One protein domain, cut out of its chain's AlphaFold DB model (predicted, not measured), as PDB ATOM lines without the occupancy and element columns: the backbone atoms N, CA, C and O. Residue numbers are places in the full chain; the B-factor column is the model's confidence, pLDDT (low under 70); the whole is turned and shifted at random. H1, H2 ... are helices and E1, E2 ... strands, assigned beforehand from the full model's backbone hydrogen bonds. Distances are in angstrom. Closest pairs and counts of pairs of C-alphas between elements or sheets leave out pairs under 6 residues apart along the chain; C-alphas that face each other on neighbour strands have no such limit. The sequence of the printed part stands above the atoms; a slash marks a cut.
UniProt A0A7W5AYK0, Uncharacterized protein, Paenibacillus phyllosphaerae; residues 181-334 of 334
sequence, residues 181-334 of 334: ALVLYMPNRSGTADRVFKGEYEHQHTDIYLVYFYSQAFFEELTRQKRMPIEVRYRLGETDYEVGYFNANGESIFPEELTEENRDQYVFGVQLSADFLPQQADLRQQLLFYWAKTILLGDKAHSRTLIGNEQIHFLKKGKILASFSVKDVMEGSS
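This is residues 181 to 334 of the 334 residues of an uncharacterized protein of Paenibacillus phyllosphaerae (UniProt A0A7W5AYK0). Look first for a strongly twisted sheet of four strands, E3, E4, E6 and E7, with the two long helices H1 and H2 packed over one face and meeting at a steep angle. The hairpin E1 and E2 packs on the far side of these helices, so that they lie between it and the sheet; short H3 follows E7 and packs on H2. The printed part has 154 residues, with three named helices and seven named strands in the order E1 E2 H1 E3 E4 H2 E5 E6 E7 H3. The sheet's order is E3 E4 E6 E7, mixed, and the class is mixed, helices and strands. The whole is compact, with a radius of gyration of the C-alphas of 15.0 A and spans of 45 by 36 by 31 A.

Begin at the hairpin of E3, residues 241 to 246, and E4, residues 267 to 272, antiparallel, where N 244 and O 269 are 3.1 A apart. E6, residues 311 to 316, is parallel to E4, with N 270 and O 313 at 2.8 A. E7, residues 319 to 325, forms an antiparallel hairpin with E6, with N 314 and O 322 at 2.8 A. Two layers, helices on one face of a sheet, are made with H1, residues 207 to 224, and H2, residues 281 to 297. H1 runs along the strands at a height over the sheet of 8.8 A, over E3 and only just over E4, on which 3 of its C-alphas fall. H2 runs slantwise to the strands, over E6 and E7, at a height of 9.1 A. With residues 211 to 218 alone H1 touches H2, closest at the C-alphas of Val 211 and Ile 295, 5.8 A, a steep tilt of 51 degrees, opposite ways. E1, residues 182 to 187, and E2, residues 193 to 198, form an antiparallel hairpin, with N 184 and O 196 at 2.8 A; the closest C-alphas of E1 and H2 are Leu 184 and Thr 294, 5.2 A apart. H3, residues 326 to 331, touches H2, closest at the C-alphas of Val 329 and Lys 293, 5.5 A, and only grazes the sheet. E5, residues 304 to 306, pairs with no named strand. In H1, H2 and H3 every O i to N i+4 pair is within hydrogen-bond range.

Find C-alpha 182 at (57.677, -6.437, 22.282), where E1 begins. H1 runs 25.9 A from C-alpha 207 at (47.507, 1.095, 29.840); H2 is 23.7 A long and E7 17.1 A. H3 ends at C-alpha 331, (57.221, -19.487, 38.061).

The C-alphas farthest apart are those of Ser 190 and Glu 261, 45.8 A. The printed part has no cut; the long links are H1 to E3 and E3 to E4. Mean pLDDT of the printed part is 85.6, and residues 231 to 238 are among those under 70.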
ATOM      1  N   ALA A 181      59.845  -2.294  21.559       92.50
ATOM      2  CA  ALA A 181      60.259  -3.678  21.692       92.50
ATOM      3  C   ALA A 181      59.208  -4.508  22.436       92.50
ATOM      4  O   ALA A 181      58.993  -4.353  23.640       92.50
ATOM      5  N   LEU A 182      58.626  -5.477  21.733       95.56
ATOM      6  CA  LEU A 182      57.677  -6.437  22.282       95.56
ATOM      7  C   LEU A 182      58.158  -7.872  22.049       95.56
ATOM      8  O   LEU A 182      58.447  -8.293  20.930       95.56
ATOM      9  N   VAL A 183      58.206  -8.658  23.120       96.38
ATOM     10  CA  VAL A 183      58.462 -10.099  23.082       96.38
ATOM     11  C   VAL A 183      57.156 -10.855  23.292       96.38
ATOM     12  O   VAL A 183      56.583 -10.877  24.380       96.38
ATOM     13  N   LEU A 184      56.709 -11.532  22.241       95.88
ATOM     14  CA  LEU A 184      55.553 -12.415  22.257       95.88
ATOM     15  C   LEU A 184      55.979 -13.805  22.739       95.88
ATOM     16  O   LEU A 184      56.903 -14.408  22.187       95.88
ATOM     17  N   TYR A 185      55.296 -14.343  23.748       94.50
ATOM     18  CA  TYR A 185      55.542 -15.696  24.250       94.50
ATOM     19  C   TYR A 185      54.584 -16.662  23.563       94.50
ATOM     20  O   TYR A 185      53.452 -16.826  23.988       94.50
ATOM     21  N   MET A 186      55.016 -17.302  22.484       90.25
ATOM     22  CA  MET A 186      54.150 -18.049  21.578       90.25
ATOM     23  C   MET A 186      54.021 -19.521  21.986       90.25
ATOM     24  O   MET A 186      54.991 -20.267  21.805       90.25
ATOM     25  N   PRO A 187      52.842 -19.995  22.444       87.75
ATOM     26  CA  PRO A 187      52.655 -21.404  22.768       87.75
ATOM     27  C   PRO A 187      52.898 -22.279  21.540       87.75
ATOM     28  O   PRO A 187      52.464 -21.959  20.430       87.75
ATOM     29  N   ASN A 188      53.552 -23.418  21.733       75.31
ATOM     30  CA  ASN A 188      53.622 -24.476  20.737       75.31
ATOM     31  C   ASN A 188      52.765 -25.680  21.148       75.31
ATOM     32  O   ASN A 188      52.283 -25.795  22.273       75.31
ATOM     33  N   ARG A 189      52.559 -26.606  20.207       66.38
ATOM     34  CA  ARG A 189      51.702 -27.786  20.419       66.38
ATOM     35  C   ARG A 189      52.247 -28.766  21.463       66.38
ATOM     36  O   ARG A 189      51.491 -29.608  21.931       66.38
ATOM     37  N   SER A 190      53.533 -28.674  21.803       66.62
ATOM     38  CA  SER A 190      54.169 -29.462  22.865       66.62
ATOM     39  C   SER A 190      54.014 -28.848  24.261       66.62
ATOM     40  O   SER A 190      54.483 -29.445  25.223       66.62
ATOM     41  N   GLY A 191      53.358 -27.689  24.393       63.34
ATOM     42  CA  GLY A 191      53.130 -27.015  25.675       63.34
ATOM     43  C   GLY A 191      54.278 -26.115  26.146       63.34
ATOM     44  O   GLY A 191      54.141 -25.449  27.172       63.34
ATOM     45  N   THR A 192      55.377 -26.034  25.392       75.94
ATOM     46  CA  THR A 192      56.428 -25.030  25.613       75.94
ATOM     47  C   THR A 192      56.119 -23.758  24.813       75.94
ATOM     48  O   THR A 192      55.144 -23.716  24.056       75.94
ATOM     49  N   ALA A 193      56.908 -22.696  24.985       81.88
ATOM     50  CA  ALA A 193      56.766 -21.482  24.187       81.88
ATOM     51  C   ALA A 193      58.076 -21.045  23.555       81.88
ATOM     52  O   ALA A 193      59.137 -21.118  24.177       81.88
ATOM     53  N   ASP A 194      57.954 -20.516  22.344       88.31
ATOM     54  CA  ASP A 194      59.025 -19.765  21.707       88.31
ATOM     55  C   ASP A 194      58.817 -18.282  21.994       88.31
ATOM     56  O   ASP A 194      57.687 -17.817  22.141       88.31
ATOM     57  N   ARG A 195      59.906 -17.528  22.059       93.44
ATOM     58  CA  ARG A 195      59.845 -16.069  22.121       93.44
ATOM     59  C   ARG A 195      59.983 -15.515  20.712       93.44
ATOM     60  O   ARG A 195      60.835 -15.980  19.959       93.44
ATOM     61  N   VAL A 196      59.136 -14.553  20.365       94.75
ATOM     62  CA  VAL A 196      59.180 -13.841  19.086       94.75
ATOM     63  C   VAL A 196      59.293 -12.358  19.378       94.75
ATOM     64  O   VAL A 196      58.458 -11.806  20.085       94.75
ATOM     65  N   PHE A 197      60.329 -11.724  18.844       96.56
ATOM     66  CA  PHE A 197      60.534 -10.289  18.978       96.56
ATOM     67  C   PHE A 197      59.797  -9.526  17.869       96.56
ATOM     68  O   PHE A 197      59.768  -9.965  16.718       96.56
ATOM     69  N   LYS A 198      59.207  -8.390  18.236       95.62
ATOM     70  CA  LYS A 198      58.635  -7.372  17.361       95.62
ATOM     71  C   LYS A 198      59.231  -6.026  17.766       95.62
ATOM     72  O   LYS A 198      58.987  -5.588  18.883       95.62
ATOM     73  N   GLY A 199      59.997  -5.408  16.869       89.50
ATOM     74  CA  GLY A 199      60.450  -4.011  16.999       89.50
ATOM     75  C   GLY A 199      59.490  -2.995  16.362       89.50
ATOM     76  O   GLY A 199      59.676  -1.791  16.475       89.50
ATOM     77  N   GLU A 200      58.444  -3.477  15.680       86.62
ATOM     78  CA  GLU A 200      57.387  -2.637  15.112       86.62
ATOM     79  C   GLU A 200      56.037  -3.361  15.207       86.62
ATOM     80  O   GLU A 200      55.921  -4.531  14.824       86.62
ATOM     81  N   TYR A 201      55.032  -2.664  15.743       84.75
ATOM     82  CA  TYR A 201      53.621  -3.055  15.791       84.75
ATOM     83  C   TYR A 201      52.747  -1.812  16.052       84.75
ATOM     84  O   TYR A 201      53.248  -0.758  16.461       84.75
ATOM     85  N   GLU A 202      51.438  -1.916  15.806       79.56
ATOM     86  CA  GLU A 202      50.482  -0.853  16.159       79.56
ATOM     87  C   GLU A 202      50.502  -0.611  17.678       79.56
ATOM     88  O   GLU A 202      50.352  -1.559  18.438       79.56
ATOM     89  N   HIS A 203      50.675   0.629  18.142       72.94
ATOM     90  CA  HIS A 203      50.771   0.949  19.574       72.94
ATOM     91  C   HIS A 203      50.103   2.296  19.906       72.94
ATOM     92  O   HIS A 203      49.943   3.152  19.034       72.94
ATOM     93  N   GLN A 204      49.724   2.491  21.177       69.31
ATOM     94  CA  GLN A 204      49.358   3.786  21.776       69.31
ATOM     95  C   GLN A 204      49.674   3.790  23.282       69.31
ATOM     96  O   GLN A 204      49.582   2.755  23.938       69.31
ATOM     97  N   HIS A 205      49.967   4.968  23.843       61.88
ATOM     98  CA  HIS A 205      50.483   5.160  25.211       61.88
ATOM     99  C   HIS A 205      49.413   5.236  26.313       61.88
ATOM    100  O   HIS A 205      49.459   6.123  27.163       61.88
ATOM    101  N   THR A 206      48.435   4.327  26.338       61.78
ATOM    102  CA  THR A 206      47.596   4.161  27.543       61.78
ATOM    103  C   THR A 206      47.545   2.703  27.964       61.78
ATOM    104  O   THR A 206      47.572   1.815  27.117       61.78
ATOM    105  N   ASP A 207      47.438   2.447  29.269       63.81
ATOM    106  CA  ASP A 207      47.507   1.095  29.840       63.81
ATOM    107  C   ASP A 207      46.518   0.112  29.187       63.81
ATOM    108  O   ASP A 207      46.869  -1.029  28.883       63.81
ATOM    109  N   ILE A 208      45.286   0.562  28.907       71.94
ATOM    110  CA  ILE A 208      44.274  -0.247  28.207       71.94
ATOM    111  C   ILE A 208      44.710  -0.528  26.766       71.94
ATOM    112  O   ILE A 208      44.604  -1.667  26.299       71.94
ATOM    113  N   TYR A 209      45.198   0.494  26.058       74.12
ATOM    114  CA  TYR A 209      45.614   0.343  24.670       74.12
ATOM    115  C   TYR A 209      46.855  -0.544  24.543       74.12
ATOM    116  O   TYR A 209      46.887  -1.379  23.646       74.12
ATOM    117  N   LEU A 210      47.818  -0.469  25.465       83.00
ATOM    118  CA  LEU A 210      48.984  -1.358  25.470       83.00
ATOM    119  C   LEU A 210      48.561  -2.827  25.554       83.00
ATOM    120  O   LEU A 210      48.947  -3.631  24.708       83.00
ATOM    121  N   VAL A 211      47.683  -3.184  26.497       88.62
ATOM    122  CA  VAL A 211      47.172  -4.561  26.599       88.62
ATOM    123  C   VAL A 211      46.411  -4.974  25.335       88.62
ATOM    124  O   VAL A 211      46.564  -6.109  24.870       88.62
ATOM    125  N   TYR A 212      45.622  -4.072  24.747       87.56
ATOM    126  CA  TYR A 212      44.927  -4.322  23.484       87.56
ATOM    127  C   TYR A 212      45.905  -4.628  22.338       87.56
ATOM    128  O   TYR A 212      45.767  -5.667  21.684       87.56
ATOM    129  N   PHE A 213      46.926  -3.791  22.144       88.50
ATOM    130  CA  PHE A 213      47.915  -3.932  21.077       88.50
ATOM    131  C   PHE A 213      48.837  -5.141  21.274       88.50
ATOM    132  O   PHE A 213      49.103  -5.869  20.319       88.50
ATOM    133  N   TYR A 214      49.240  -5.448  22.511       92.44
ATOM    134  CA  TYR A 214      50.020  -6.659  22.809       92.44
ATOM    135  C   TYR A 214      49.220  -7.918  22.483       92.44
ATOM    136  O   TYR A 214      49.755  -8.887  21.942       92.44
ATOM    137  N   SER A 215      47.919  -7.892  22.781       92.06
ATOM    138  CA  SER A 215      47.002  -8.980  22.449       92.06
ATOM    139  C   SER A 215      46.843  -9.140  20.937       92.06
ATOM    140  O   SER A 215      46.892 -10.262  20.436       92.06
ATOM    141  N   GLN A 216      46.703  -8.036  20.204       89.56
ATOM    142  CA  GLN A 216      46.607  -8.060  18.747       89.56
ATOM    143  C   GLN A 216      47.877  -8.655  18.126       89.56
ATOM    144  O   GLN A 216      47.788  -9.661  17.418       89.56
ATOM    145  N   ALA A 217      49.054  -8.136  18.487       91.69
ATOM    146  CA  ALA A 217      50.341  -8.640  18.006       91.69
ATOM    147  C   ALA A 217      50.545 -10.132  18.330       91.69
ATOM    148  O   ALA A 217      50.985 -10.906  17.475       91.69
ATOM    149  N   PHE A 218      50.178 -10.566  19.543       93.00
ATOM    150  CA  PHE A 218      50.258 -11.965  19.971       93.00
ATOM    151  C   PHE A 218      49.497 -12.904  19.033       93.00
ATOM    152  O   PHE A 218      50.020 -13.925  18.584       93.00
ATOM    153  N   PHE A 219      48.253 -12.575  18.721       90.00
ATOM    154  CA  PHE A 219      47.418 -13.455  17.920       90.00
ATOM    155  C   PHE A 219      47.644 -13.318  16.415       90.00
ATOM    156  O   PHE A 219      47.548 -14.326  15.716       90.00
ATOM    157  N   GLU A 220      47.985 -12.130  15.909       88.62
ATOM    158  CA  GLU A 220      48.457 -11.972  14.528       88.62
ATOM    159  C   GLU A 220      49.635 -12.916  14.271       88.62
ATOM    160  O   GLU A 220      49.645 -13.676  13.297       88.62
ATOM    161  N   GLU A 221      50.584 -12.957  15.208       90.44
ATOM    162  CA  GLU A 221      51.727 -13.856  15.147       90.44
ATOM    163  C   GLU A 221      51.320 -15.333  15.300       90.44
ATOM    164  O   GLU A 221      51.834 -16.203  14.585       90.44
ATOM    165  N   LEU A 222      50.356 -15.636  16.177       87.88
ATOM    166  CA  LEU A 222      49.829 -16.992  16.373       87.88
ATOM    167  C   LEU A 222      49.211 -17.547  15.087       87.88
ATOM    168  O   LEU A 222      49.475 -18.697  14.709       87.88
ATOM    169  N   THR A 223      48.411 -16.722  14.412       85.25
ATOM    170  CA  THR A 223      47.759 -17.036  13.142       85.25
ATOM    171  C   THR A 223      48.787 -17.144  12.019       85.25
ATOM    172  O   THR A 223      48.775 -18.138  11.286       85.25
ATOM    173  N   ARG A 224      49.734 -16.198  11.921       85.62
ATOM    174  CA  ARG A 224      50.813 -16.203  10.917       85.62
ATOM    175  C   ARG A 224      51.625 -17.495  10.958       85.62
ATOM    176  O   ARG A 224      51.868 -18.107   9.918       85.62
ATOM    177  N   GLN A 225      52.004 -17.941  12.155       83.62
ATOM    178  CA  GLN A 225      52.797 -19.158  12.339       83.62
ATOM    179  C   GLN A 225      51.965 -20.455  12.353       83.62
ATOM    180  O   GLN A 225      52.535 -21.543  12.444       83.62
ATOM    181  N   LYS A 226      50.626 -20.381  12.266       79.00
ATOM    182  CA  LYS A 226      49.702 -21.538  12.291       79.00
ATOM    183  C   LYS A 226      49.919 -22.475  13.493       79.00
ATOM    184  O   LYS A 226      49.725 -23.695  13.398       79.00
ATOM    185  N   ARG A 227      50.334 -21.919  14.638       74.44
ATOM    186  CA  ARG A 227      50.716 -22.698  15.833       74.44
ATOM    187  C   ARG A 227      49.522 -23.382  16.485       74.44
ATOM    188  O   ARG A 227      49.625 -24.536  16.909       74.44
ATOM    189  N   MET A 228      48.377 -22.705  16.489       72.50
ATOM    190  CA  MET A 228      47.123 -23.205  17.042       72.50
ATOM    191  C   MET A 228      45.984 -23.076  16.021       72.50
ATOM    192  O   MET A 228      46.022 -22.176  15.183       72.50
ATOM    193  N   PRO A 229      44.972 -23.964  16.063       69.19
ATOM    194  CA  PRO A 229      43.797 -23.895  15.197       69.19
ATOM    195  C   PRO A 229      42.817 -22.834  15.718       69.19
ATOM    196  O   PRO A 229      41.714 -23.156  16.152       69.19
ATOM    197  N   ILE A 230      43.261 -21.581  15.748       72.12
ATOM    198  CA  ILE A 230      42.488 -20.445  16.240       72.12
ATOM    199  C   ILE A 230      42.531 -19.370  15.162       72.12
ATOM    200  O   ILE A 230      43.605 -18.986  14.699       72.12
ATOM    201  N   GLU A 231      41.356 -18.899  14.774       67.38
ATOM    202  CA  GLU A 231      41.193 -17.710  13.948       67.38
ATOM    203  C   GLU A 231      40.519 -16.664  14.818       67.38
ATOM    204  O   GLU A 231      39.349 -16.816  15.169       67.38
ATOM    205  N   VAL A 232      41.275 -15.639  15.200       68.50
ATOM    206  CA  VAL A 232      40.737 -14.519  15.964       68.50
ATOM    207  C   VAL A 232      40.369 -13.397  15.004       68.50
ATOM    208  O   VAL A 232      41.083 -13.119  14.037       68.50
ATOM    209  N   ARG A 233      39.224 -12.767  15.244       66.44
ATOM    210  CA  ARG A 233      38.727 -11.641  14.461       66.44
ATOM    211  C   ARG A 233      39.132 -10.328  15.124       66.44
ATOM    212  O   ARG A 233      38.772 -10.065  16.266       66.44
ATOM    213  N   TYR A 234      39.823  -9.496  14.347       58.19
ATOM    214  CA  TYR A 234      40.281  -8.144  14.710       58.19
ATOM    215  C   TYR A 234      39.481  -7.037  14.020       58.19
ATOM    216  O   TYR A 234      39.979  -5.935  13.813       58.19
ATOM    217  N   ARG A 235      38.259  -7.317  13.554       56.16
ATOM    218  CA  ARG A 235      37.522  -6.317  12.772       56.16
ATOM    219  C   ARG A 235      37.023  -5.210  13.691       56.16
ATOM    220  O   ARG A 235      36.475  -5.485  14.753       56.16
ATOM    221  N   LEU A 236      37.164  -3.963  13.244       50.12
ATOM    222  CA  LEU A 236      36.663  -2.785  13.951       50.12
ATOM    223  C   LEU A 236      35.162  -2.961  14.269       50.12
ATOM    224  O   LEU A 236      34.339  -3.028  13.355       50.12
ATOM    225  N   GLY A 237      34.820  -3.076  15.556       54.88
ATOM    226  CA  GLY A 237      33.449  -3.306  16.041       54.88
ATOM    227  C   GLY A 237      33.015  -4.774  16.192       54.88
ATOM    228  O   GLY A 237      31.917  -5.022  16.684       54.88
ATOM    229  N   GLU A 238      33.855  -5.741  15.816       64.06
ATOM    230  CA  GLU A 238      33.660  -7.183  16.022       64.06
ATOM    231  C   GLU A 238      34.998  -7.833  16.414       64.06
ATOM    232  O   GLU A 238      35.630  -8.536  15.616       64.06
ATOM    233  N   THR A 239      35.441  -7.576  17.643       71.25
ATOM    234  CA  THR A 239      36.588  -8.265  18.239       71.25
ATOM    235  C   THR A 239      36.111  -9.440  19.084       71.25
ATOM    236  O   THR A 239      35.093  -9.370  19.781       71.25
ATOM    237  N   ASP A 240      36.848 -10.549  19.046       85.44
ATOM    238  CA  ASP A 240      36.520 -11.708  19.882       85.44
ATOM    239  C   ASP A 240      36.810 -11.465  21.380       85.44
ATOM    240  O   ASP A 240      36.365 -12.238  22.238       85.44
ATOM    241  N   TYR A 241      37.512 -10.374  21.699       88.50
ATOM    242  CA  TYR A 241      37.779  -9.890  23.050       88.50
ATOM    243  C   TYR A 241      37.758  -8.355  23.131       88.50
ATOM    244  O   TYR A 241      37.994  -7.663  22.143       88.50
ATOM    245  N   GLU A 242      37.518  -7.829  24.325       89.75
ATOM    246  CA  GLU A 242      37.600  -6.413  24.680       89.75
ATOM    247  C   GLU A 242      38.541  -6.258  25.877       89.75
ATOM    248  O   GLU A 242      38.562  -7.111  26.765       89.75
ATOM    249  N   VAL A 243      39.325  -5.185  25.909       90.12
ATOM    250  CA  VAL A 243      40.223  -4.862  27.024       90.12
ATOM    251  C   VAL A 243      39.671  -3.648  27.750       90.12
ATOM    252  O   VAL A 243      39.292  -2.674  27.108       90.12
ATOM    253  N   GLY A 244      39.637  -3.692  29.077       91.81
ATOM    254  CA  GLY A 244      39.155  -2.566  29.865       91.81
ATOM    255  C   GLY A 244      38.786  -2.943  31.289       91.81
ATOM    256  O   GLY A 244      39.274  -3.932  31.838       91.81
ATOM    257  N   TYR A 245      37.919  -2.128  31.880       92.69
ATOM    258  CA  TYR A 245      37.396  -2.306  33.228       92.69
ATOM    259  C   TYR A 245      35.947  -2.767  33.152       92.69
ATOM    260  O   TYR A 245      35.104  -2.070  32.595       92.69
ATOM    261  N   PHE A 246      35.662  -3.939  33.714       94.44
ATOM    262  CA  PHE A 246      34.368  -4.600  33.565       94.44
ATOM    263  C   PHE A 246      33.663  -4.751  34.903       94.44
ATOM    264  O   PHE A 246      34.264  -5.193  35.882       94.44
ATOM    265  N   ASN A 247      32.370  -4.430  34.938       93.94
ATOM    266  CA  ASN A 247      31.540  -4.702  36.107       93.94
ATOM    267  C   ASN A 247      31.164  -6.197  36.200       93.94
ATOM    268  O   ASN A 247      31.467  -7.008  35.320       93.94
ATOM    269  N   ALA A 248      30.423  -6.571  37.247       93.19
ATOM    270  CA  ALA A 248      29.976  -7.951  37.470       93.19
ATOM    271  C   ALA A 248      29.088  -8.538  36.345       93.19
ATOM    272  O   ALA A 248      28.941  -9.759  36.257       93.19
ATOM    273  N   ASN A 249      28.502  -7.695  35.490       92.44
ATOM    274  CA  ASN A 249      27.711  -8.108  34.328       92.44
ATOM    275  C   ASN A 249      28.549  -8.194  33.039       92.44
ATOM    276  O   ASN A 249      28.072  -8.724  32.034       92.44
ATOM    277  N   GLY A 250      29.803  -7.731  33.070       91.62
ATOM    278  CA  GLY A 250      30.702  -7.678  31.921       91.62
ATOM    279  C   GLY A 250      30.511  -6.446  31.042       91.62
ATOM    280  O   GLY A 250      30.927  -6.480  29.889       91.62
ATOM    281  N   GLU A 251      29.863  -5.400  31.552       92.12
ATOM    282  CA  GLU A 251      29.770  -4.107  30.868       92.12
ATOM    283  C   GLU A 251      31.059  -3.326  31.130       92.12
ATOM    284  O   GLU A 251      31.507  -3.247  32.283       92.12
ATOM    285  N   SER A 252      31.659  -2.800  30.063       90.88
ATOM    286  CA  SER A 252      32.852  -1.965  30.142       90.88
ATOM    287  C   SER A 252      32.512  -0.540  30.565       90.88
ATOM    288  O   SER A 252      31.425  -0.030  30.285       90.88
ATOM    289  N   ILE A 253      33.463   0.099  31.239       90.00
ATOM    290  CA  ILE A 253      33.469   1.543  31.480       90.00
ATOM    291  C   ILE A 253      34.755   2.147  30.930       90.00
ATOM    292  O   ILE A 253      35.783   1.464  30.839       90.00
ATOM    293  N   PHE A 254      34.707   3.431  30.583       86.38
ATOM    294  CA  PHE A 254      35.914   4.147  30.206       86.38
ATOM    295  C   PHE A 254      36.809   4.371  31.439       86.38
ATOM    296  O   PHE A 254      36.292   4.569  32.543       86.38
ATOM    297  N   PRO A 255      38.148   4.338  31.298       84.81
ATOM    298  CA  PRO A 255      39.054   4.560  32.425       84.81
ATOM    299  C   PRO A 255      38.840   5.917  33.112       84.81
ATOM    300  O   PRO A 255      39.027   6.016  34.320       84.81
ATOM    301  N   GLU A 256      38.385   6.943  32.390       85.81
ATOM    302  CA  GLU A 256      38.063   8.264  32.941       85.81
ATOM    303  C   GLU A 256      36.828   8.262  33.862       85.81
ATOM    304  O   GLU A 256      36.611   9.217  34.607       85.81
ATOM    305  N   GLU A 257      36.015   7.202  33.830       88.12
ATOM    306  CA  GLU A 257      34.847   7.018  34.701       88.12
ATOM    307  C   GLU A 257      35.187   6.280  36.008       88.12
ATOM    308  O   GLU A 257      34.336   6.166  36.901       88.12
ATOM    309  N   LEU A 258      36.420   5.781  36.148       87.75
ATOM    310  CA  LEU A 258      36.892   5.184  37.391       87.75
ATOM    311  C   LEU A 258      37.166   6.260  38.435       87.75
ATOM    312  O   LEU A 258      37.933   7.198  38.230       87.75
ATOM    313  N   THR A 259      36.585   6.064  39.609       89.81
ATOM    314  CA  THR A 259      36.801   6.891  40.790       89.81
ATOM    315  C   THR A 259      37.243   6.012  41.951       89.81
ATOM    316  O   THR A 259      37.030   4.798  41.958       89.81
ATOM    317  N   GLU A 260      37.830   6.610  42.988       90.19
ATOM    318  CA  GLU A 260      38.160   5.875  44.218       90.19
ATOM    319  C   GLU A 260      36.932   5.205  44.856       90.19
ATOM    320  O   GLU A 260      37.055   4.160  45.484       90.19
ATOM    321  N   GLU A 261      35.742   5.772  44.653       91.56
ATOM    322  CA  GLU A 261      34.481   5.297  45.228       91.56
ATOM    323  C   GLU A 261      33.896   4.091  44.478       91.56
ATOM    324  O   GLU A 261      33.156   3.295  45.063       91.56
ATOM    325  N   ASN A 262      34.189   3.958  43.179       90.19
ATOM    326  CA  ASN A 262      33.599   2.923  42.332       90.19
ATOM    327  C   ASN A 262      34.599   1.858  41.858       90.19
ATOM    328  O   ASN A 262      34.153   0.796  41.430       90.19
ATOM    329  N   ARG A 263      35.916   2.093  41.970       88.88
ATOM    330  CA  ARG A 263      36.967   1.214  41.422       88.88
ATOM    331  C   ARG A 263      36.836  -0.251  41.835       88.88
ATOM    332  O   ARG A 263      37.067  -1.129  41.014       88.88
ATOM    333  N   ASP A 264      36.404  -0.516  43.066       91.31
ATOM    334  CA  ASP A 264      36.271  -1.876  43.607       91.31
ATOM    335  C   ASP A 264      35.103  -2.663  42.980       91.31
ATOM    336  O   ASP A 264      34.966  -3.867  43.191       91.31
ATOM    337  N   GLN A 265      34.245  -1.993  42.204       92.62
ATOM    338  CA  GLN A 265      33.128  -2.603  41.479       92.62
ATOM    339  C   GLN A 265      33.545  -3.141  40.102       92.62
ATOM    340  O   GLN A 265      32.755  -3.837  39.457       92.62
ATOM    341  N   TYR A 266      34.765  -2.824  39.657       93.69
ATOM    342  CA  TYR A 266      35.267  -3.146  38.329       93.69
ATOM    343  C   TYR A 266      36.526  -4.006  38.394       93.69
ATOM    344  O   TYR A 266      37.367  -3.876  39.281       93.69
ATOM    345  N   VAL A 267      36.670  -4.880  37.404       93.19
ATOM    346  CA  VAL A 267      37.844  -5.732  37.224       93.19
ATOM    347  C   VAL A 267      38.535  -5.325  35.932       93.19
ATOM    348  O   VAL A 267      37.923  -5.371  34.866       93.19
ATOM    349  N   PHE A 268      39.809  -4.941  36.024       92.31
ATOM    350  CA  PHE A 268      40.646  -4.717  34.847       92.31
ATOM    351  C   PHE A 268      41.009  -6.049  34.190       92.31
ATOM    352  O   PHE A 268      41.434  -6.985  34.870       92.31
ATOM    353  N   GLY A 269      40.877  -6.156  32.874       93.88
ATOM    354  CA  GLY A 269      41.262  -7.376  32.187       93.88
ATOM    355  C   GLY A 269      40.852  -7.434  30.729       93.88
ATOM    356  O   GLY A 269      40.695  -6.418  30.056       93.88
ATOM    357  N   VAL A 270      40.678  -8.664  30.261       94.31
ATOM    358  CA  VAL A 270      40.249  -9.000  28.914       94.31
ATOM    359  C   VAL A 270      38.932  -9.765  28.971       94.31
ATOM    360  O   VAL A 270      38.879 -10.914  29.413       94.31
ATOM    361  N   GLN A 271      37.854  -9.141  28.516       93.62
ATOM    362  CA  GLN A 271      36.527  -9.732  28.409       93.62
ATOM    363  C   GLN A 271      36.378 -10.443  27.062       93.62
ATOM    364  O   GLN A 271      36.510  -9.844  26.001       93.62
ATOM    365  N   LEU A 272      36.061 -11.732  27.092       92.00
ATOM    366  CA  LEU A 272      35.854 -12.552  25.901       92.00
ATOM    367  C   LEU A 272      34.416 -12.377  25.390       92.00
ATOM    368  O   LEU A 272      33.452 -12.728  26.083       92.00
ATOM    369  N   SER A 273      34.279 -11.860  24.171       82.88
ATOM    370  CA  SER A 273      32.997 -11.566  23.511       82.88
ATOM    371  C   SER A 273      32.443 -12.775  22.753       82.88
ATOM    372  O   SER A 273      31.228 -12.984  22.703       82.88
ATOM    373  N   ALA A 274      33.332 -13.618  22.222       72.56
ATOM    374  CA  ALA A 274      33.001 -14.858  21.530       72.56
ATOM    375  C   ALA A 274      33.740 -16.056  22.142       72.56
ATOM    376  O   ALA A 274      34.760 -15.917  22.814       72.56
ATOM    377  N   ASP A 275      33.226 -17.267  21.915       76.12
ATOM    378  CA  ASP A 275      33.893 -18.500  22.349       76.12
ATOM    379  C   ASP A 275      34.849 -19.011  21.261       76.12
ATOM    380  O   ASP A 275      34.593 -20.026  20.613       76.12
ATOM    381  N   PHE A 276      35.918 -18.251  21.018       83.88
ATOM    382  CA  PHE A 276      36.949 -18.569  20.020       83.88
ATOM    383  C   PHE A 276      38.106 -19.401  20.593       83.88
ATOM    384  O   PHE A 276      38.927 -19.941  19.852       83.88
ATOM    385  N   LEU A 277      38.186 -19.501  21.923       87.38
ATOM    386  CA  LEU A 277      39.236 -20.254  22.596       87.38
ATOM    387  C   LEU A 277      39.152 -21.751  22.245       87.38
ATOM    388  O   LEU A 277      38.059 -22.279  22.008       87.38
ATOM    389  N   PRO A 278      40.282 -22.482  22.292       86.25
ATOM    390  CA  PRO A 278      40.277 -23.929  22.136       86.25
ATOM    391  C   PRO A 278      39.283 -24.614  23.083       86.25
ATOM    392  O   PRO A 278      39.175 -24.278  24.263       86.25
ATOM    393  N   GLN A 279      38.569 -25.623  22.582       85.75
ATOM    394  CA  GLN A 279      37.614 -26.380  23.400       85.75
ATOM    395  C   GLN A 279      38.321 -27.297  24.410       85.75
ATOM    396  O   GLN A 279      37.834 -27.486  25.529       85.75
ATOM    397  N   GLN A 280      39.495 -27.823  24.039       86.56
ATOM    398  CA  GLN A 280      40.345 -28.619  24.922       86.56
ATOM    399  C   GLN A 280      40.890 -27.749  26.062       86.56
ATOM    400  O   GLN A 280      41.527 -26.725  25.816       86.56
ATOM    401  N   ALA A 281      40.651 -28.176  27.306       88.38
ATOM    402  CA  ALA A 281      40.988 -27.409  28.504       88.38
ATOM    403  C   ALA A 281      42.480 -27.065  28.596       88.38
ATOM    404  O   ALA A 281      42.801 -25.903  28.826       88.38
ATOM    405  N   ASP A 282      43.366 -28.025  28.328       87.44
ATOM    406  CA  ASP A 282      44.816 -27.816  28.431       87.44
ATOM    407  C   ASP A 282      45.326 -26.800  27.402       87.44
ATOM    408  O   ASP A 282      46.056 -25.878  27.750       87.44
ATOM    409  N   LEU A 283      44.883 -26.907  26.141       86.31
ATOM    410  CA  LEU A 283      45.263 -25.961  25.086       86.31
ATOM    411  C   LEU A 283      44.737 -24.553  25.368       86.31
ATOM    412  O   LEU A 283      45.433 -23.570  25.123       86.31
ATOM    413  N   ARG A 284      43.515 -24.448  25.897       89.31
ATOM    414  CA  ARG A 284      42.944 -23.171  26.327       89.31
ATOM    415  C   ARG A 284      43.744 -22.567  27.472       89.31
ATOM    416  O   ARG A 284      44.067 -21.388  27.409       89.31
ATOM    417  N   GLN A 285      44.087 -23.358  28.484       90.75
ATOM    418  CA  GLN A 285      44.872 -22.884  29.620       90.75
ATOM    419  C   GLN A 285      46.264 -22.416  29.184       90.75
ATOM    420  O   GLN A 285      46.697 -21.347  29.602       90.75
ATOM    421  N   GLN A 286      46.933 -23.166  28.304       89.94
ATOM    422  CA  GLN A 286      48.226 -22.777  27.735       89.94
ATOM    423  C   GLN A 286      48.126 -21.460  26.963       89.94
ATOM    424  O   GLN A 286      48.915 -20.551  27.203       89.94
ATOM    425  N   LEU A 287      47.138 -21.324  26.073       91.25
ATOM    426  CA  LEU A 287      46.924 -20.087  25.326       91.25
ATOM    427  C   LEU A 287      46.740 -18.888  26.261       91.25
ATOM    428  O   LEU A 287      47.418 -17.882  26.086       91.25
ATOM    429  N   LEU A 288      45.856 -19.005  27.258       93.81
ATOM    430  CA  LEU A 288      45.585 -17.925  28.208       93.81
ATOM    431  C   LEU A 288      46.824 -17.576  29.047       93.81
ATOM    432  O   LEU A 288      47.111 -16.400  29.242       93.81
ATOM    433  N   PHE A 289      47.586 -18.580  29.490       94.44
ATOM    434  CA  PHE A 289      48.826 -18.377  30.239       94.44
ATOM    435  C   PHE A 289      49.863 -17.591  29.426       94.44
ATOM    436  O   PHE A 289      50.424 -16.610  29.905       94.44
ATOM    437  N   TYR A 290      50.105 -17.992  28.180       94.38
ATOM    438  CA  TYR A 290      51.115 -17.362  27.335       94.38
ATOM    439  C   TYR A 290      50.672 -16.010  26.759       94.38
ATOM    440  O   TYR A 290      51.497 -15.108  26.576       94.38
ATOM    441  N   TRP A 291      49.365 -15.825  26.568       94.81
ATOM    442  CA  TRP A 291      48.784 -14.517  26.293       94.81
ATOM    443  C   TRP A 291      48.991 -13.569  27.483       94.81
ATOM    444  O   TRP A 291      49.535 -12.480  27.303       94.81
ATOM    445  N   ALA A 292      48.684 -14.005  28.712       95.88
ATOM    446  CA  ALA A 292      48.977 -13.224  29.916       95.88
ATOM    447  C   ALA A 292      50.470 -12.927  30.072       95.88
ATOM    448  O   ALA A 292      50.841 -11.808  30.410       95.88
ATOM    449  N   LYS A 293      51.342 -13.900  29.790       95.44
ATOM    450  CA  LYS A 293      52.794 -13.711  29.856       95.44
ATOM    451  C   LYS A 293      53.280 -12.633  28.890       95.44
ATOM    452  O   LYS A 293      54.120 -11.822  29.264       95.44
ATOM    453  N   THR A 294      52.720 -12.597  27.683       95.38
ATOM    454  CA  THR A 294      52.980 -11.533  26.703       95.38
ATOM    455  C   THR A 294      52.507 -10.178  27.213       95.38
ATOM    456  O   THR A 294      53.283  -9.232  27.201       95.38
ATOM    457  N   ILE A 295      51.284 -10.093  27.742       94.44
ATOM    458  CA  ILE A 295      50.744  -8.843  28.295       94.44
ATOM    459  C   ILE A 295      51.606  -8.314  29.451       94.44
ATOM    460  O   ILE A 295      51.940  -7.134  29.496       94.44
ATOM    461  N   LEU A 296      51.964  -9.184  30.396       93.69
ATOM    462  CA  LEU A 296      52.615  -8.777  31.640       93.69
ATOM    463  C   LEU A 296      54.117  -8.533  31.462       93.69
ATOM    464  O   LEU A 296      54.655  -7.595  32.046       93.69
ATOM    465  N   LEU A 297      54.807  -9.363  30.670       93.00
ATOM    466  CA  LEU A 297      56.275  -9.377  30.588       93.00
ATOM    467  C   LEU A 297      56.837  -9.048  29.204       93.00
ATOM    468  O   LEU A 297      58.057  -8.923  29.079       93.00
ATOM    469  N   GLY A 298      55.989  -8.998  28.176       93.88
ATOM    470  CA  GLY A 298      56.420  -8.893  26.787       93.88
ATOM    471  C   GLY A 298      56.975  -7.526  26.429       93.88
ATOM    472  O   GLY A 298      57.888  -7.461  25.619       93.88
ATOM    473  N   ASP A 299      56.470  -6.462  27.041       92.19
ATOM    474  CA  ASP A 299      56.959  -5.106  26.813       92.19
ATOM    475  C   ASP A 299      58.381  -4.921  27.361       92.19
ATOM    476  O   ASP A 299      58.647  -5.129  28.557       92.19
ATOM    477  N   LYS A 300      59.289  -4.553  26.459       92.19
ATOM    478  CA  LYS A 300      60.713  -4.322  26.700       92.19
ATOM    479  C   LYS A 300      61.136  -2.884  26.411       92.19
ATOM    480  O   LYS A 300      62.308  -2.588  26.601       92.19
ATOM    481  N   ALA A 301      60.203  -2.008  26.042       87.50
ATOM    482  CA  ALA A 301      60.469  -0.628  25.643       87.50
ATOM    483  C   ALA A 301      60.427   0.381  26.803       87.50
ATOM    484  O   ALA A 301      60.435   1.591  26.582       87.50
ATOM    485  N   HIS A 302      60.346  -0.102  28.047       83.56
ATOM    486  CA  HIS A 302      60.237   0.748  29.228       83.56
ATOM    487  C   HIS A 302      60.989   0.176  30.431       83.56
ATOM    488  O   HIS A 302      60.856  -1.009  30.784       83.56
ATOM    489  N   SER A 303      61.727   1.053  31.117       85.31
ATOM    490  CA  SER A 303      62.291   0.765  32.430       85.31
ATOM    491  C   SER A 303      61.193   0.741  33.492       85.31
ATOM    492  O   SER A 303      60.503   1.732  33.720       85.31
ATOM    493  N   ARG A 304      61.033  -0.392  34.180       85.56
ATOM    494  CA  ARG A 304      60.011  -0.551  35.225       85.56
ATOM    495  C   ARG A 304      60.372  -1.623  36.242       85.56
ATOM    496  O   ARG A 304      61.153  -2.535  35.966       85.56
ATOM    497  N   THR A 305      59.759  -1.528  37.417       87.19
ATOM    498  CA  THR A 305      59.787  -2.593  38.425       87.19
ATOM    499  C   THR A 305      58.449  -3.311  38.414       87.19
ATOM    500  O   THR A 305      57.431  -2.691  38.696       87.19
ATOM    501  N   LEU A 306      58.473  -4.608  38.111       85.62
ATOM    502  CA  LEU A 306      57.312  -5.487  38.141       85.62
ATOM    503  C   LEU A 306      57.270  -6.256  39.458       85.62
ATOM    504  O   LEU A 306      58.164  -7.062  39.762       85.62
ATOM    505  N   ILE A 307      56.215  -6.021  40.234       84.50
ATOM    506  CA  ILE A 307      55.953  -6.742  41.480       84.50
ATOM    507  C   ILE A 307      55.075  -7.965  41.212       84.50
ATOM    508  O   ILE A 307      54.203  -7.962  40.349       84.50
ATOM    509  N   GLY A 308      55.276  -9.032  41.987       82.06
ATOM    510  CA  GLY A 308      54.650 -10.334  41.718       82.06
ATOM    511  C   GLY A 308      53.114 -10.348  41.705       82.06
ATOM    512  O   GLY A 308      52.550 -11.288  41.159       82.06
ATOM    513  N   ASN A 309      52.454  -9.334  42.277       86.31
ATOM    514  CA  ASN A 309      50.994  -9.258  42.404       86.31
ATOM    515  C   ASN A 309      50.300  -8.523  41.245       86.31
ATOM    516  O   ASN A 309      49.071  -8.523  41.192       86.31
ATOM    517  N   GLU A 310      51.045  -7.880  40.343       89.44
ATOM    518  CA  GLU A 310      50.460  -7.344  39.110       89.44
ATOM    519  C   GLU A 310      49.862  -8.496  38.304       89.44
ATOM    520  O   GLU A 310      50.504  -9.535  38.144       89.44
ATOM    521  N   GLN A 311      48.624  -8.349  37.837       92.75
ATOM    522  CA  GLN A 311      47.873  -9.452  37.246       92.75
ATOM    523  C   GLN A 311      46.946  -8.996  36.128       92.75
ATOM    524  O   GLN A 311      46.487  -7.856  36.102       92.75
ATOM    525  N   ILE A 312      46.628  -9.935  35.241       95.19
ATOM    526  CA  ILE A 312      45.612  -9.777  34.206       95.19
ATOM    527  C   ILE A 312      44.512 -10.824  34.397       95.19
ATOM    528  O   ILE A 312      44.777 -11.996  34.692       95.19
ATOM    529  N   HIS A 313      43.265 -10.392  34.231       96.19
ATOM    530  CA  HIS A 313      42.085 -11.246  34.323       96.19
ATOM    531  C   HIS A 313      41.511 -11.519  32.935       96.19
ATOM    532  O   HIS A 313      41.306 -10.595  32.157       96.19
ATOM    533  N   PHE A 314      41.176 -12.772  32.646       95.75
ATOM    534  CA  PHE A 314      40.346 -13.136  31.501       95.75
ATOM    535  C   PHE A 314      38.919 -13.355  31.981       95.75
ATOM    536  O   PHE A 314      38.677 -14.212  32.833       95.75
ATOM    537  N   LEU A 315      37.972 -12.594  31.443       95.25
ATOM    538  CA  LEU A 315      36.574 -12.598  31.855       95.25
ATOM    539  C   LEU A 315      35.669 -13.181  30.768       95.25
ATOM    540  O   LEU A 315      35.921 -13.046  29.574       95.25
ATOM    541  N   LYS A 316      34.566 -13.811  31.175       92.31
ATOM    542  CA  LYS A 316      33.462 -14.207  30.293       92.31
ATOM    543  C   LYS A 316      32.153 -13.795  30.951       92.31
ATOM    544  O   LYS A 316      31.752 -14.371  31.962       92.31
ATOM    545  N   LYS A 317      31.478 -12.804  30.362       90.56
ATOM    546  CA  LYS A 317      30.251 -12.177  30.900       90.56
ATOM    547  C   LYS A 317      30.441 -11.672  32.343       90.56
ATOM    548  O   LYS A 317      29.684 -12.069  33.226       90.56
ATOM    549  N   GLY A 318      31.504 -10.897  32.587       90.19
ATOM    550  CA  GLY A 318      31.809 -10.305  33.900       90.19
ATOM    551  C   GLY A 318      32.367 -11.278  34.944       90.19
ATOM    552  O   GLY A 318      32.723 -10.873  36.045       90.19
ATOM    553  N   LYS A 319      32.470 -12.574  34.621       93.12
ATOM    554  CA  LYS A 319      33.030 -13.590  35.517       93.12
ATOM    555  C   LYS A 319      34.458 -13.917  35.128       93.12
ATOM    556  O   LYS A 319      34.715 -14.206  33.962       93.12
ATOM    557  N   ILE A 320      35.351 -13.952  36.110       94.44
ATOM    558  CA  ILE A 320      36.738 -14.375  35.924       94.44
ATOM    559  C   ILE A 320      36.757 -15.847  35.492       94.44
ATOM    560  O   ILE A 320      36.319 -16.733  36.225       94.44
ATOM    561  N   LEU A 321      37.250 -16.087  34.280       93.06
ATOM    562  CA  LEU A 321      37.533 -17.407  33.729       93.06
ATOM    563  C   LEU A 321      38.923 -17.886  34.167       93.06
ATOM    564  O   LEU A 321      39.079 -19.048  34.531       93.06
ATOM    565  N   ALA A 322      39.911 -16.993  34.114       95.06
ATOM    566  CA  ALA A 322      41.287 -17.243  34.530       95.06
ATOM    567  C   ALA A 322      41.948 -15.934  34.983       95.06
ATOM    568  O   ALA A 322      41.590 -14.858  34.505       95.06
ATOM    569  N   SER A 323      42.929 -16.044  35.873       96.31
ATOM    570  CA  SER A 323      43.761 -14.931  36.334       96.31
ATOM    571  C   SER A 323      45.208 -15.383  36.334       96.31
ATOM    572  O   SER A 323      45.485 -16.515  36.730       96.31
ATOM    573  N   PHE A 324      46.105 -14.496  35.923       96.38
ATOM    574  CA  PHE A 324      47.539 -14.745  35.979       96.38
ATOM    575  C   PHE A 324      48.236 -13.500  36.497       96.38
ATOM    576  O   PHE A 324      48.033 -12.407  35.968       96.38
ATOM    577  N   SER A 325      49.052 -13.680  37.524       95.38
ATOM    578  CA  SER A 325      49.952 -12.665  38.050       95.38
ATOM    579  C   SER A 325      51.339 -12.756  37.412       95.38
ATOM    580  O   SER A 325      51.699 -13.780  36.824       95.38
ATOM    581  N   VAL A 326      52.149 -11.705  37.570       93.62
ATOM    582  CA  VAL A 326      53.581 -11.699  37.223       93.62
ATOM    583  C   VAL A 326      54.285 -12.897  37.858       93.62
ATOM    584  O   VAL A 326      55.071 -13.571  37.190       93.62
ATOM    585  N   LYS A 327      53.962 -13.210  39.119       93.25
ATOM    586  CA  LYS A 327      54.491 -14.389  39.805       93.25
ATOM    587  C   LYS A 327      54.128 -15.684  39.084       93.25
ATOM    588  O   LYS A 327      55.021 -16.481  38.797       93.25
ATOM    589  N   ASP A 328      52.855 -15.860  38.738       93.38
ATOM    590  CA  ASP A 328      52.380 -17.076  38.068       93.38
ATOM    591  C   ASP A 328      53.095 -17.295  36.728       93.38
ATOM    592  O   ASP A 328      53.539 -18.405  36.431       93.38
ATOM    593  N   VAL A 329      53.251 -16.240  35.916       92.50
ATOM    594  CA  VAL A 329      53.854 -16.357  34.573       92.50
ATOM    595  C   VAL A 329      55.379 -16.486  34.585       92.50
ATOM    596  O   VAL A 329      55.970 -16.984  33.615       92.50
ATOM    597  N   MET A 330      56.018 -16.064  35.677       88.81
ATOM    598  CA  MET A 330      57.444 -16.270  35.928       88.81
ATOM    599  C   MET A 330      57.720 -17.703  36.400       88.81
ATOM    600  O   MET A 330      58.529 -18.399  35.781       88.81
ATOM    601  N   GLU A 331      57.014 -18.171  37.434       84.88
ATOM    602  CA  GLU A 331      57.221 -19.487  38.061       84.88
ATOM    603  C   GLU A 331      56.676 -20.652  37.213       84.88
ATOM    604  O   GLU A 331      57.285 -21.722  37.157       84.88
ATOM    605  N   GLY A 332      55.585 -20.433  36.472       68.75
ATOM    606  CA  GLY A 332      54.944 -21.425  35.596       68.75
ATOM    607  C   GLY A 332      55.722 -21.781  34.322       68.75
ATOM    608  O   GLY A 332      55.158 -22.373  33.409       68.75
ATOM    609  N   SER A 333      57.002 -21.410  34.233       51.31
ATOM    610  CA  SER A 333      57.901 -21.735  33.112       51.31
ATOM    611  C   SER A 333      58.598 -23.101  33.264       51.31
ATOM    612  O   SER A 333      59.611 -23.323  32.601       51.31
ATOM    613  N   SER A 334      58.121 -23.957  34.179       35.78
ATOM    614  CA  SER A 334      58.789 -25.195  34.616       35.78
ATOM    615  C   SER A 334      58.321 -26.457  33.896       35.78
ATOM    616  O   SER A 334      57.098 -26.626  33.696       35.78
TER     617      SER A 334